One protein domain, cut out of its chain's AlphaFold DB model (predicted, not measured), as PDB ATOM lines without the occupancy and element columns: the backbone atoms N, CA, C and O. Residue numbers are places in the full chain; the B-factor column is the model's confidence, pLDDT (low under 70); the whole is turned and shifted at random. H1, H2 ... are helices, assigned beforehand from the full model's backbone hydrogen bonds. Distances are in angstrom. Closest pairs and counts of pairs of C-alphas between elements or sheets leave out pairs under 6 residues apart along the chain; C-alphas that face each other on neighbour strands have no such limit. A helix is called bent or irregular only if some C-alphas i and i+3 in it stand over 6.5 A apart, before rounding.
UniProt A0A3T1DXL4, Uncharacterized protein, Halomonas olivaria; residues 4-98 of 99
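What this domain is: This is residues 4 to 98 of the 99 residues of an uncharacterized protein of Halomonas olivaria (UniProt A0A3T1DXL4). What shape do these atoms make? They make a long, narrow V: a helical hairpin of H1 and H2a, side by side near the long link at the closed end, opening toward the free ends, where residues 4 to 16 and 80 to 98 stick out. What is it built of? The 95 printed residues, with two named helices, H1 then H2, and no named strand, are all helix in class. How large is it? It is extended and flat, with a radius of gyration of the C-alphas of 21.9 A and spans of 71 by 37 by 18 A.

Where its parts are: Where does the first helix run? H1, residues 4 to 43, covers 57.0 A from C-alpha 4 at (26.596, 281.847, 31.551) to C-alpha 43 at (0.250, 295.055, -17.205), with a kink of 31 degrees near residue 18. And the second? H2, residues 55 to 96, was assigned as one helix by its hydrogen bonds but is bent, C-alphas 83 and 86 being 6.6 A apart. Its arms are H2a, residues 55 to 83, 44.6 A long and irregular with C-alphas 80 and 83 6.51 A apart, and H2b, residues 86 to 96, 15.2 A long and ending with C-alpha 96 at (-8.974, 293.850, 41.615).

How they stand to each other: How do H1 and H2a meet? They form a helical hairpin and touch, H1 with residues 24 to 43 alone; the closest C-alphas, of Ile 43 and Gly 56, are 6.8 A apart. They run opposite ways at a shallow tilt of 28 degrees. Where does H2b go? It stands to H2a at 35.4 degrees, only just a steep tilt, and is apart from H1. Do the backbones keep the helical pattern? Every O i to N i+4 pair is within hydrogen-bond range in H2b, against 31 of 36 in H1 and 22 of 25 in H2a.

The domain as a whole: How far does it reach? The two C-alphas farthest apart, of Gly 52 and Arg 98, are 73.6 A apart. Is the printed part whole? It has no cut, and the link from H1 to H2, 11 residues, is long. Where is confidence low? The mean pLDDT of the printed part is 74.9, and residues 18 to 23, 39 to 40 and 42 to 58 are under 70.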
ATOM      1  N   HIS A   4      27.768 282.706  31.362       84.50
ATOM      2  CA  HIS A   4      26.596 281.847  31.551       84.50
ATOM      3  C   HIS A   4      25.249 282.593  31.464       84.50
ATOM      4  O   HIS A   4      24.401 282.157  30.681       84.50
ATOM      5  N   PRO A   5      25.029 283.717  32.179       83.12
ATOM      6  CA  PRO A   5      23.772 284.462  32.080       83.12
ATOM      7  C   PRO A   5      23.558 285.082  30.693       83.12
ATOM      8  O   PRO A   5      22.442 285.064  30.181       83.12
ATOM      9  N   VAL A   6      24.626 285.550  30.038       86.38
ATOM     10  CA  VAL A   6      24.548 286.092  28.671       86.38
ATOM     11  C   VAL A   6      24.090 285.015  27.684       86.38
ATOM     12  O   VAL A   6      23.204 285.258  26.869       86.38
ATOM     13  N   ARG A   7      24.631 283.794  27.795       84.56
ATOM     14  CA  ARG A   7      24.240 282.664  26.942       84.56
ATOM     15  C   ARG A   7      22.794 282.221  27.190       84.56
ATOM     16  O   ARG A   7      22.092 281.916  26.230       84.56
ATOM     17  N   ALA A   8      22.341 282.218  28.446       83.75
ATOM     18  CA  ALA A   8      20.964 281.864  28.798       83.75
ATOM     19  C   ALA A   8      19.946 282.863  28.220       83.75
ATOM     20  O   ALA A   8      18.960 282.446  27.609       83.75
ATOM     21  N   ILE A   9      20.220 284.168  28.340       85.69
ATOM     22  CA  ILE A   9      19.374 285.220  27.757       85.69
ATOM     23  C   ILE A   9      19.384 285.117  26.231       85.69
ATOM     24  O   ILE A   9      18.323 285.106  25.618       85.69
ATOM     25  N   TYR A  10      20.555 284.953  25.614       86.25
ATOM     26  CA  TYR A  10      20.672 284.845  24.159       86.25
ATOM     27  C   TYR A  10      19.876 283.663  23.583       86.25
ATOM     28  O   TYR A  10      19.166 283.816  22.589       86.25
ATOM     29  N   MET A  11      19.951 282.487  24.215       82.56
ATOM     30  CA  MET A  11      19.195 281.311  23.769       82.56
ATOM     31  C   MET A  11      17.680 281.494  23.956       82.56
ATOM     32  O   MET A  11      16.914 281.084  23.083       82.56
ATOM     33  N   ALA A  12      17.244 282.137  25.045       80.81
ATOM     34  CA  ALA A  12      15.830 282.430  25.294       80.81
ATOM     35  C   ALA A  12      15.264 283.479  24.318       80.81
ATOM     36  O   ALA A  12      14.135 283.341  23.840       80.81
ATOM     37  N   GLU A  13      16.063 284.490  23.978       80.00
ATOM     38  CA  GLU A  13      15.687 285.524  23.019       80.00
ATOM     39  C   GLU A  13      15.605 284.943  21.600       80.00
ATOM     40  O   GLU A  13      14.582 285.091  20.931       80.00
ATOM     41  N   MET A  14      16.607 284.163  21.172       80.50
ATOM     42  CA  MET A  14      16.601 283.537  19.843       80.50
ATOM     43  C   MET A  14      15.507 282.486  19.667       80.50
ATOM     44  O   MET A  14      14.954 282.370  18.572       80.50
ATOM     45  N   ALA A  15      15.139 281.746  20.715       78.00
ATOM     46  CA  ALA A  15      14.038 280.786  20.639       78.00
ATOM     47  C   ALA A  15      12.685 281.463  20.343       78.00
ATOM     48  O   ALA A  15      11.876 280.905  19.595       78.00
ATOM     49  N   ARG A  16      12.452 282.671  20.876       72.56
ATOM     50  CA  ARG A  16      11.246 283.471  20.595       72.56
ATOM     51  C   ARG A  16      11.291 284.087  19.204       72.56
ATOM     52  O   ARG A  16      10.364 283.882  18.422       72.56
ATOM     53  N   THR A  17      12.388 284.757  18.869       71.19
ATOM     54  CA  THR A  17      12.546 285.445  17.581       71.19
ATOM     55  C   THR A  17      12.447 284.462  16.411       71.19
ATOM     56  O   THR A  17      11.805 284.761  15.408       71.19
ATOM     57  N   ARG A  18      12.980 283.239  16.547       69.44
ATOM     58  CA  ARG A  18      12.953 282.220  15.481       69.44
ATOM     59  C   ARG A  18      11.541 281.777  15.084       69.44
ATOM     60  O   ARG A  18      11.316 281.485  13.913       69.44
ATOM     61  N   ARG A  19      10.596 281.707  16.029       66.81
ATOM     62  CA  ARG A  19       9.219 281.254  15.749       66.81
ATOM     63  C   ARG A  19       8.412 282.327  15.015       66.81
ATOM     64  O   ARG A  19       7.693 281.997  14.079       66.81
ATOM     65  N   THR A  20       8.596 283.591  15.387       69.81
ATOM     66  CA  THR A  20       7.933 284.737  14.748       69.81
ATOM     67  C   THR A  20       8.560 285.076  13.394       69.81
ATOM     68  O   THR A  20       7.836 285.343  12.442       69.81
ATOM     69  N   LEU A  21       9.890 284.983  13.255       66.12
ATOM     70  CA  LEU A  21      10.590 285.282  11.996       66.12
ATOM     71  C   LEU A  21      10.151 284.383  10.841       66.12
ATOM     72  O   LEU A  21       9.933 284.877   9.740       66.12
ATOM     73  N   LEU A  22       9.985 283.079  11.080       65.62
ATOM     74  CA  LEU A  22       9.526 282.162  10.034       65.62
ATOM     75  C   LEU A  22       8.138 282.559   9.504       65.62
ATOM     76  O   LEU A  22       7.917 282.532   8.298       65.62
ATOM     77  N   GLN A  23       7.231 283.009  10.374       64.31
ATOM     78  CA  GLN A  23       5.905 283.484   9.972       64.31
ATOM     79  C   GLN A  23       5.967 284.852   9.265       64.31
ATOM     80  O   GLN A  23       5.319 285.052   8.236       64.31
ATOM     81  N   SER A  24       6.790 285.774   9.771       70.44
ATOM     82  CA  SER A  24       6.957 287.124   9.220       70.44
ATOM     83  C   SER A  24       7.716 287.168   7.893       70.44
ATOM     84  O   SER A  24       7.645 288.190   7.224       70.44
ATOM     85  N   ILE A  25       8.428 286.105   7.504       74.31
ATOM     86  CA  ILE A  25       9.125 286.004   6.209       74.31
ATOM     87  C   ILE A  25       8.234 285.328   5.162       74.31
ATOM     88  O   ILE A  25       8.165 285.787   4.024       74.31
ATOM     89  N   VAL A  26       7.505 284.274   5.538       79.44
ATOM     90  CA  VAL A  26       6.647 283.529   4.600       79.44
ATOM     91  C   VAL A  26       5.541 284.416   4.018       79.44
ATOM     92  O   VAL A  26       5.323 284.404   2.808       79.44
ATOM     93  N   SER A  27       4.889 285.243   4.844       78.88
ATOM     94  CA  SER A  27       3.818 286.144   4.391       78.88
ATOM     95  C   SER A  27       4.276 287.154   3.316       78.88
ATOM     96  O   SER A  27       3.671 287.187   2.244       78.88
ATOM     97  N   PRO A  28       5.345 287.956   3.517       77.25
ATOM     98  CA  PRO A  28       5.807 288.898   2.499       77.25
ATOM     99  C   PRO A  28       6.414 288.224   1.266       77.25
ATOM    100  O   PRO A  28       6.293 288.782   0.179       77.25
ATOM    101  N   VAL A  29       7.017 287.035   1.373       82.44
ATOM    102  CA  VAL A  29       7.542 286.306   0.198       82.44
ATOM    103  C   VAL A  29       6.407 285.864  -0.735       82.44
ATOM    104  O   VAL A  29       6.500 286.015  -1.955       82.44
ATOM    105  N   ILE A  30       5.297 285.376  -0.178       86.06
ATOM    106  CA  ILE A  30       4.122 284.985  -0.972       86.06
ATOM    107  C   ILE A  30       3.466 286.219  -1.598       86.06
ATOM    108  O   ILE A  30       3.192 286.229  -2.796       86.06
ATOM    109  N   SER A  31       3.264 287.293  -0.829       81.69
ATOM    110  CA  SER A  31       2.672 288.523  -1.367       81.69
ATOM    111  C   SER A  31       3.541 289.168  -2.443       81.69
ATOM    112  O   SER A  31       2.999 289.560  -3.466       81.69
ATOM    113  N   THR A  32       4.863 289.249  -2.261       80.38
ATOM    114  CA  THR A  32       5.777 289.828  -3.267       80.38
ATOM    115  C   THR A  32       5.796 289.011  -4.554       80.38
ATOM    116  O   THR A  32       5.651 289.592  -5.626       80.38
ATOM    117  N   SER A  33       5.898 287.682  -4.469       82.94
ATOM    118  CA  SER A  33       5.852 286.808  -5.651       82.94
ATOM    119  C   SER A  33       4.514 286.897  -6.392       82.94
ATOM    120  O   SER A  33       4.511 287.096  -7.605       82.94
ATOM    121  N   LEU A  34       3.381 286.856  -5.682       84.12
ATOM    122  CA  LEU A  34       2.059 287.080  -6.280       84.12
ATOM    123  C   LEU A  34       1.940 288.473  -6.904       84.12
ATOM    124  O   LEU A  34       1.353 288.604  -7.974       84.12
ATOM    125  N   TYR A  35       2.521 289.501  -6.282       77.50
ATOM    126  CA  TYR A  35       2.537 290.853  -6.836       77.50
ATOM    127  C   TYR A  35       3.287 290.898  -8.165       77.50
ATOM    128  O   TYR A  35       2.759 291.385  -9.159       77.50
ATOM    129  N   PHE A  36       4.496 290.337  -8.216       72.94
ATOM    130  CA  PHE A  36       5.269 290.269  -9.452       72.94
ATOM    131  C   PHE A  36       4.540 289.483 -10.546       72.94
ATOM    132  O   PHE A  36       4.540 289.918 -11.693       72.94
ATOM    133  N   VAL A  37       3.875 288.375 -10.205       81.06
ATOM    134  CA  VAL A  37       3.118 287.569 -11.176       81.06
ATOM    135  C   VAL A  37       1.873 288.307 -11.672       81.06
ATOM    136  O   VAL A  37       1.679 288.410 -12.878       81.06
ATOM    137  N   VAL A  38       1.046 288.857 -10.780       76.62
ATOM    138  CA  VAL A  38      -0.200 289.550 -11.152       76.62
ATOM    139  C   VAL A  38       0.098 290.844 -11.903       76.62
ATOM    140  O   VAL A  38      -0.435 291.050 -12.990       76.62
ATOM    141  N   PHE A  39       0.969 291.704 -11.372       69.00
ATOM    142  CA  PHE A  39       1.281 292.985 -12.008       69.00
ATOM    143  C   PHE A  39       2.181 292.816 -13.234       69.00
ATOM    144  O   PHE A  39       1.991 293.527 -14.217       69.00
ATOM    145  N   GLY A  40       3.099 291.846 -13.233       69.25
ATOM    146  CA  GLY A  40       3.918 291.517 -14.400       69.25
ATOM    147  C   GLY A  40       3.097 290.939 -15.555       69.25
ATOM    148  O   GLY A  40       3.218 291.416 -16.681       69.25
ATOM    149  N   ALA A  41       2.216 289.968 -15.286       71.69
ATOM    150  CA  ALA A  41       1.409 289.327 -16.325       71.69
ATOM    151  C   ALA A  41       0.231 290.195 -16.808       71.69
ATOM    152  O   ALA A  41      -0.085 290.166 -17.995       71.69
ATOM    153  N   ALA A  42      -0.414 290.979 -15.932       66.88
ATOM    154  CA  ALA A  42      -1.590 291.776 -16.304       66.88
ATOM    155  C   ALA A  42      -1.249 293.099 -17.012       66.88
ATOM    156  O   ALA A  42      -2.006 293.543 -17.875       66.88
ATOM    157  N   ILE A  43      -0.134 293.745 -16.649       61.88
ATOM    158  CA  ILE A  43       0.250 295.055 -17.205       61.88
ATOM    159  C   ILE A  43       1.194 294.893 -18.399       61.88
ATOM    160  O   ILE A  43       1.063 295.635 -19.374       61.88
ATOM    161  N   GLY A  44       2.073 293.882 -18.377       57.28
ATOM    162  CA  GLY A  44       2.995 293.593 -19.478       57.28
ATOM    163  C   GLY A  44       2.305 293.308 -20.817       57.28
ATOM    164  O   GLY A  44       2.919 293.495 -21.862       57.28
ATOM    165  N   SER A  45       1.024 292.913 -20.813       57.19
ATOM    166  CA  SER A  45       0.275 292.598 -22.034       57.19
ATOM    167  C   SER A  45      -0.569 293.751 -22.603       57.19
ATOM    168  O   SER A  45      -1.161 293.562 -23.664       57.19
ATOM    169  N   ARG A  46      -0.719 294.901 -21.918       54.34
ATOM    170  CA  ARG A  46      -1.677 295.957 -22.336       54.34
ATOM    171  C   ARG A  46      -1.097 297.348 -22.587       54.34
ATOM    172  O   ARG A  46      -1.707 298.084 -23.356       54.34
ATOM    173  N   ILE A  47       0.037 297.720 -22.001       52.16
ATOM    174  CA  ILE A  47       0.695 299.009 -22.266       52.16
ATOM    175  C   ILE A  47       2.190 298.751 -22.419       52.16
ATOM    176  O   ILE A  47       2.897 298.535 -21.437       52.16
ATOM    177  N   SER A  48       2.654 298.743 -23.666       55.44
ATOM    178  CA  SER A  48       4.056 298.502 -23.994       55.44
ATOM    179  C   SER A  48       4.940 299.664 -23.528       55.44
ATOM    180  O   SER A  48       6.001 299.416 -22.965       55.44
ATOM    181  N   GLU A  49       4.509 300.925 -23.678       54.19
ATOM    182  CA  GLU A  49       5.334 302.100 -23.357       54.19
ATOM    183  C   GLU A  49       4.483 303.340 -23.036       54.19
ATOM    184  O   GLU A  49       3.514 303.640 -23.731       54.19
ATOM    185  N   VAL A  50       4.871 304.096 -22.004       53.06
ATOM    186  CA  VAL A  50       4.433 305.484 -21.796       53.06
ATOM    187  C   VAL A  50       5.710 306.318 -21.707       53.06
ATOM    188  O   VAL A  50       6.462 306.184 -20.748       53.06
ATOM    189  N   ASN A  51       5.973 307.161 -22.710       51.31
ATOM    190  CA  ASN A  51       7.137 308.064 -22.771       51.31
ATOM    191  C   ASN A  51       8.528 307.382 -22.740       51.31
ATOM    192  O   ASN A  51       9.426 307.847 -22.043       51.31
ATOM    193  N   GLY A  52       8.729 306.286 -23.484       56.69
ATOM    194  CA  GLY A  52      10.056 305.662 -23.651       56.69
ATOM    195  C   GLY A  52      10.605 304.939 -22.412       56.69
ATOM    196  O   GLY A  52      11.752 304.497 -22.412       56.69
ATOM    197  N   VAL A  53       9.793 304.795 -21.361       59.16
ATOM    198  CA  VAL A  53      10.102 304.012 -20.160       59.16
ATOM    199  C   VAL A  53       8.945 303.049 -19.914       59.16
ATOM    200  O   VAL A  53       7.774 303.420 -20.010       59.16
ATOM    201  N   SER A  54       9.257 301.783 -19.618       63.03
ATOM    202  CA  SER A  54       8.215 300.785 -19.364       63.03
ATOM    203  C   SER A  54       7.340 301.218 -18.176       63.03
ATOM    204  O   SER A  54       7.835 301.483 -17.080       63.03
ATOM    205  N   TYR A  55       6.023 301.280 -18.383       57.69
ATOM    206  CA  TYR A  55       5.044 301.632 -17.345       57.69
ATOM    207  C   TYR A  55       5.138 300.685 -16.129       57.69
ATOM    208  O   TYR A  55       4.978 301.095 -14.978       57.69
ATOM    209  N   GLY A  56       5.516 299.425 -16.385       60.91
ATOM    210  CA  GLY A  56       5.852 298.441 -15.359       60.91
ATOM    211  C   GLY A  56       7.028 298.860 -14.468       60.91
ATOM    212  O   GLY A  56       6.926 298.732 -13.253       60.91
ATOM    213  N   ALA A  57       8.105 299.432 -15.015       64.56
ATOM    214  CA  ALA A  57       9.262 299.852 -14.216       64.56
ATOM    215  C   ALA A  57       8.972 301.037 -13.281       64.56
ATOM    216  O   ALA A  57       9.702 301.219 -12.311       64.56
ATOM    217  N   PHE A  58       7.922 301.823 -13.532       65.69
ATOM    218  CA  PHE A  58       7.576 302.970 -12.687       65.69
ATOM    219  C   PHE A  58       6.570 302.619 -11.581       65.69
ATOM    220  O   PHE A  58       6.703 303.071 -10.446       65.69
ATOM    221  N   ILE A  59       5.578 301.776 -11.882       70.88
ATOM    222  CA  ILE A  59       4.510 301.438 -10.927       70.88
ATOM    223  C   ILE A  59       4.887 300.272 -10.008       70.88
ATOM    224  O   ILE A  59       4.546 300.293  -8.824       70.88
ATOM    225  N   VAL A  60       5.628 299.279 -10.511       71.44
ATOM    226  CA  VAL A  60       6.048 298.116  -9.711       71.44
ATOM    227  C   VAL A  60       6.830 298.532  -8.454       71.44
ATOM    228  O   VAL A  60       6.468 298.069  -7.371       71.44
ATOM    229  N   PRO A  61       7.814 299.454  -8.513       72.75
ATOM    230  CA  PRO A  61       8.516 299.914  -7.314       72.75
ATOM    231  C   PRO A  61       7.605 300.664  -6.336       72.75
ATOM    232  O   PRO A  61       7.709 300.452  -5.130       72.75
ATOM    233  N   GLY A  62       6.693 301.510  -6.832       78.44
ATOM    234  CA  GLY A  62       5.792 302.298  -5.982       78.44
ATOM    235  C   GLY A  62       4.837 301.425  -5.167       78.44
ATOM    236  O   GLY A  62       4.631 301.645  -3.973       78.44
ATOM    237  N   LEU A  63       4.314 300.374  -5.790       74.94
ATOM    238  CA  LEU A  63       3.427 299.426  -5.133       74.94
ATOM    239  C   LEU A  63       4.164 298.482  -4.164       74.94
ATOM    240  O   LEU A  63       3.650 298.176  -3.084       74.94
ATOM    241  N   ILE A  64       5.394 298.072  -4.496       75.94
ATOM    242  CA  ILE A  64       6.265 297.319  -3.577       75.94
ATOM    243  C   ILE A  64       6.611 298.170  -2.347       75.94
ATOM    244  O   ILE A  64       6.601 297.655  -1.227       75.94
ATOM    245  N   MET A  65       6.848 299.472  -2.522       81.50
ATOM    246  CA  MET A  65       7.150 300.387  -1.419       81.50
ATOM    247  C   MET A  65       5.989 300.470  -0.420       81.50
ATOM    248  O   MET A  65       6.204 300.392   0.789       81.50
ATOM    249  N   LEU A  66       4.750 300.547  -0.913       84.12
ATOM    250  CA  LEU A  66       3.558 300.541  -0.063       84.12
ATOM    251  C   LEU A  66       3.437 299.237   0.749       84.12
ATOM    252  O   LEU A  66       3.143 299.270   1.948       84.12
ATOM    253  N   MET A  67       3.716 298.084   0.131       78.88
ATOM    254  CA  MET A  67       3.724 296.796   0.837       78.88
ATOM    255  C   MET A  67       4.831 296.697   1.895       78.88
ATOM    256  O   MET A  67       4.600 296.183   2.988       78.88
ATOM    257  N   LEU A  68       6.033 297.200   1.611       80.00
ATOM    258  CA  LEU A  68       7.130 297.183   2.582       80.00
ATOM    259  C   LEU A  68       6.832 298.068   3.796       80.00
ATOM    260  O   LEU A  68       7.088 297.661   4.930       80.00
ATOM    261  N   LEU A  69       6.250 299.248   3.574       86.81
ATOM    262  CA  LEU A  69       5.854 300.153   4.653       86.81
ATOM    263  C   LEU A  69       4.803 299.513   5.565       86.81
ATOM    264  O   LEU A  69       4.958 299.524   6.786       86.81
ATOM    265  N   THR A  70       3.771 298.899   4.985       85.25
ATOM    266  CA  THR A  70       2.708 298.232   5.754       85.25
ATOM    267  C   THR A  70       3.232 297.035   6.554       85.25
ATOM    268  O   THR A  70       2.915 296.909   7.740       85.25
ATOM    269  N   GLN A  71       4.113 296.215   5.974       83.81
ATOM    270  CA  GLN A  71       4.761 295.109   6.691       83.81
ATOM    271  C   GLN A  71       5.697 295.579   7.814       83.81
ATOM    272  O   GLN A  71       5.729 294.962   8.880       83.81
ATOM    273  N   SER A  72       6.443 296.666   7.606       84.75
ATOM    274  CA  SER A  72       7.345 297.234   8.617       84.75
ATOM    275  C   SER A  72       6.573 297.747   9.836       84.75
ATOM    276  O   SER A  72       6.878 297.377  10.970       84.75
ATOM    277  N   VAL A  73       5.507 298.521   9.604       87.31
ATOM    278  CA  VAL A  73       4.669 299.077  10.678       87.31
ATOM    279  C   VAL A  73       3.960 297.970  11.458       87.31
ATOM    280  O   VAL A  73       3.932 298.008  12.692       87.31
ATOM    281  N   SER A  74       3.427 296.959  10.767       85.25
ATOM    282  CA  SER A  74       2.738 295.837  11.410       85.25
ATOM    283  C   SER A  74       3.686 295.028  12.307       85.25
ATOM    284  O   SER A  74       3.409 294.839  13.493       85.25
ATOM    285  N   ASN A  75       4.858 294.641  11.791       80.75
ATOM    286  CA  ASN A  75       5.842 293.866  12.553       80.75
ATOM    287  C   ASN A  75       6.438 294.653  13.736       80.75
ATOM    288  O   ASN A  75       6.612 294.087  14.817       80.75
ATOM    289  N   ALA A  76       6.708 295.953  13.570       83.38
ATOM    290  CA  ALA A  76       7.199 296.806  14.655       83.38
ATOM    291  C   ALA A  76       6.168 296.950  15.788       83.38
ATOM    292  O   ALA A  76       6.518 296.870  16.967       83.38
ATOM    293  N   SER A  77       4.885 297.087  15.438       83.19
ATOM    294  CA  SER A  77       3.795 297.218  16.413       83.19
ATOM    295  C   SER A  77       3.632 295.956  17.265       83.19
ATOM    296  O   SER A  77       3.502 296.048  18.489       83.19
ATOM    297  N   PHE A  78       3.711 294.766  16.654       79.12
ATOM    298  CA  PHE A  78       3.618 293.500  17.390       79.12
ATOM    299  C   PHE A  78       4.772 293.291  18.376       79.12
ATOM    300  O   PHE A  78       4.535 292.796  19.479       79.12
ATOM    301  N   GLY A  79       5.993 293.704  18.022       77.69
ATOM    302  CA  GLY A  79       7.160 293.587  18.903       77.69
ATOM    303  C   GLY A  79       7.046 294.411  20.193       77.69
ATOM    304  O   GLY A  79       7.526 293.981  21.239       77.69
ATOM    305  N   ILE A  80       6.371 295.563  20.139       81.06
ATOM    306  CA  ILE A  80       6.218 296.482  21.281       81.06
ATOM    307  C   ILE A  80       4.975 296.143  22.123       81.06
ATOM    308  O   ILE A  80       4.998 296.241  23.356       81.06
ATOM    309  N   PHE A  81       3.881 295.721  21.483       80.12
ATOM    310  CA  PHE A  81       2.603 295.490  22.161       80.12
ATOM    311  C   PHE A  81       2.577 294.201  23.003       80.12
ATOM    312  O   PHE A  81       2.093 294.210  24.138       80.12
ATOM    313  N   PHE A  82       3.138 293.101  22.489       75.00
ATOM    314  CA  PHE A  82       3.108 291.788  23.150       75.00
ATOM    315  C   PHE A  82       3.715 291.727  24.567       75.00
ATOM    316  O   PHE A  82       3.116 291.068  25.416       75.00
ATOM    317  N   PRO A  83       4.864 292.362  24.878       74.75
ATOM    318  CA  PRO A  83       5.419 292.337  26.236       74.75
ATOM    319  C   PRO A  83       4.668 293.252  27.216       74.75
ATOM    320  O   PRO A  83       4.646 292.982  28.416       74.75
ATOM    321  N   SER A  84       4.028 294.314  26.719       74.38
ATOM    322  CA  SER A  84       3.383 295.337  27.552       74.38
ATOM    323  C   SER A  84       1.970 294.933  28.002       74.38
ATOM    324  O   SER A  84       1.568 295.220  29.130       74.38
ATOM    325  N   PHE A  85       1.218 294.224  27.153       79.19
ATOM    326  CA  PHE A  85      -0.186 293.876  27.412       79.19
ATOM    327  C   PHE A  85      -0.405 292.921  28.612       79.19
ATOM    328  O   PHE A  85      -1.218 293.245  29.485       79.19
ATOM    329  N   PRO A  86       0.327 291.794  28.753       81.00
ATOM    330  CA  PRO A  86       0.139 290.869  29.874       81.00
ATOM    331  C   PRO A  86       0.512 291.499  31.218       81.00
ATOM    332  O   PRO A  86      -0.124 291.219  32.231       81.00
ATOM    333  N   ALA A  87       1.525 292.372  31.230       77.12
ATOM    334  CA  ALA A  87       1.979 293.057  32.435       77.12
ATOM    335  C   ALA A  87       0.917 294.032  32.969       77.12
ATOM    336  O   ALA A  87       0.616 294.022  34.166       77.12
ATOM    337  N   VAL A  88       0.299 294.822  32.085       82.25
ATOM    338  CA  VAL A  88      -0.786 295.743  32.459       82.25
ATOM    339  C   VAL A  88      -2.004 294.966  32.955       82.25
ATOM    340  O   VAL A  88      -2.497 295.253  34.048       82.25
ATOM    341  N   PHE A  89      -2.438 293.935  32.225       84.19
ATOM    342  CA  PHE A  89      -3.570 293.101  32.635       84.19
ATOM    343  C   PHE A  89      -3.339 292.446  34.005       84.19
ATOM    344  O   PHE A  89      -4.180 292.560  34.896       84.19
ATOM    345  N   MET A  90      -2.170 291.832  34.215       79.81
ATOM    346  CA  MET A  90      -1.832 291.167  35.474       79.81
ATOM    347  C   MET A  90      -1.738 292.155  36.644       79.81
ATOM    348  O   MET A  90      -2.160 291.838  37.757       79.81
ATOM    349  N   SER A  91      -1.218 293.366  36.409       81.25
ATOM    350  CA  SER A  91      -1.172 294.420  37.430       81.25
ATOM    351  C   SER A  91      -2.569 294.902  37.835       81.25
ATOM    352  O   SER A  91      -2.825 295.086  39.026       81.25
ATOM    353  N   CYS A  92      -3.489 295.027  36.874       77.94
ATOM    354  CA  CYS A  92      -4.883 295.380  37.120       77.94
ATOM    355  C   CYS A  92      -5.619 294.248  37.854       77.94
ATOM    356  O   CYS A  92      -6.258 294.487  38.877       77.94
ATOM    357  N   PHE A  93      -5.436 292.997  37.422       85.19
ATOM    358  CA  PHE A  93      -6.029 291.821  38.063       85.19
ATOM    359  C   PHE A  93      -5.590 291.670  39.530       85.19
ATOM    360  O   PHE A  93      -6.426 291.477  40.410       85.19
ATOM    361  N   ARG A  94      -4.297 291.868  39.838       84.25
ATOM    362  CA  ARG A  94      -3.780 291.880  41.227       84.25
ATOM    363  C   ARG A  94      -4.299 293.036  42.079       84.25
ATOM    364  O   ARG A  94      -4.144 292.993  43.303       84.25
ATOM    365  N   ARG A  95      -4.811 294.094  41.449       78.38
ATOM    366  CA  ARG A  95      -5.431 295.240  42.123       78.38
ATOM    367  C   ARG A  95      -6.913 294.981  42.384       78.38
ATOM    368  O   ARG A  95      -7.390 295.361  43.442       78.38
ATOM    369  N   LEU A  96      -7.584 294.277  41.472       75.12
ATOM    370  CA  LEU A  96      -8.974 293.850  41.615       75.12
ATOM    371  C   LEU A  96      -9.138 292.727  42.651       75.12
ATOM    372  O   LEU A  96     -10.091 292.749  43.408       75.12
ATOM    373  N   SER A  97      -8.189 291.787  42.745       77.38
ATOM    374  CA  SER A  97      -8.241 290.682  43.724       77.38
ATOM    375  C   SER A  97      -7.906 291.094  45.167       77.38
ATOM    376  O   SER A  97      -7.769 290.231  46.034       77.38
ATOM    377  N   ARG A  98      -7.622 292.380  45.399       72.69
ATOM    378  CA  ARG A  98      -7.284 292.958  46.709       72.69
ATOM    379  C   ARG A  98      -8.360 293.921  47.228       72.69
ATOM    380  O   ARG A  98      -8.129 294.554  48.255       72.69
TER     381      ARG A  98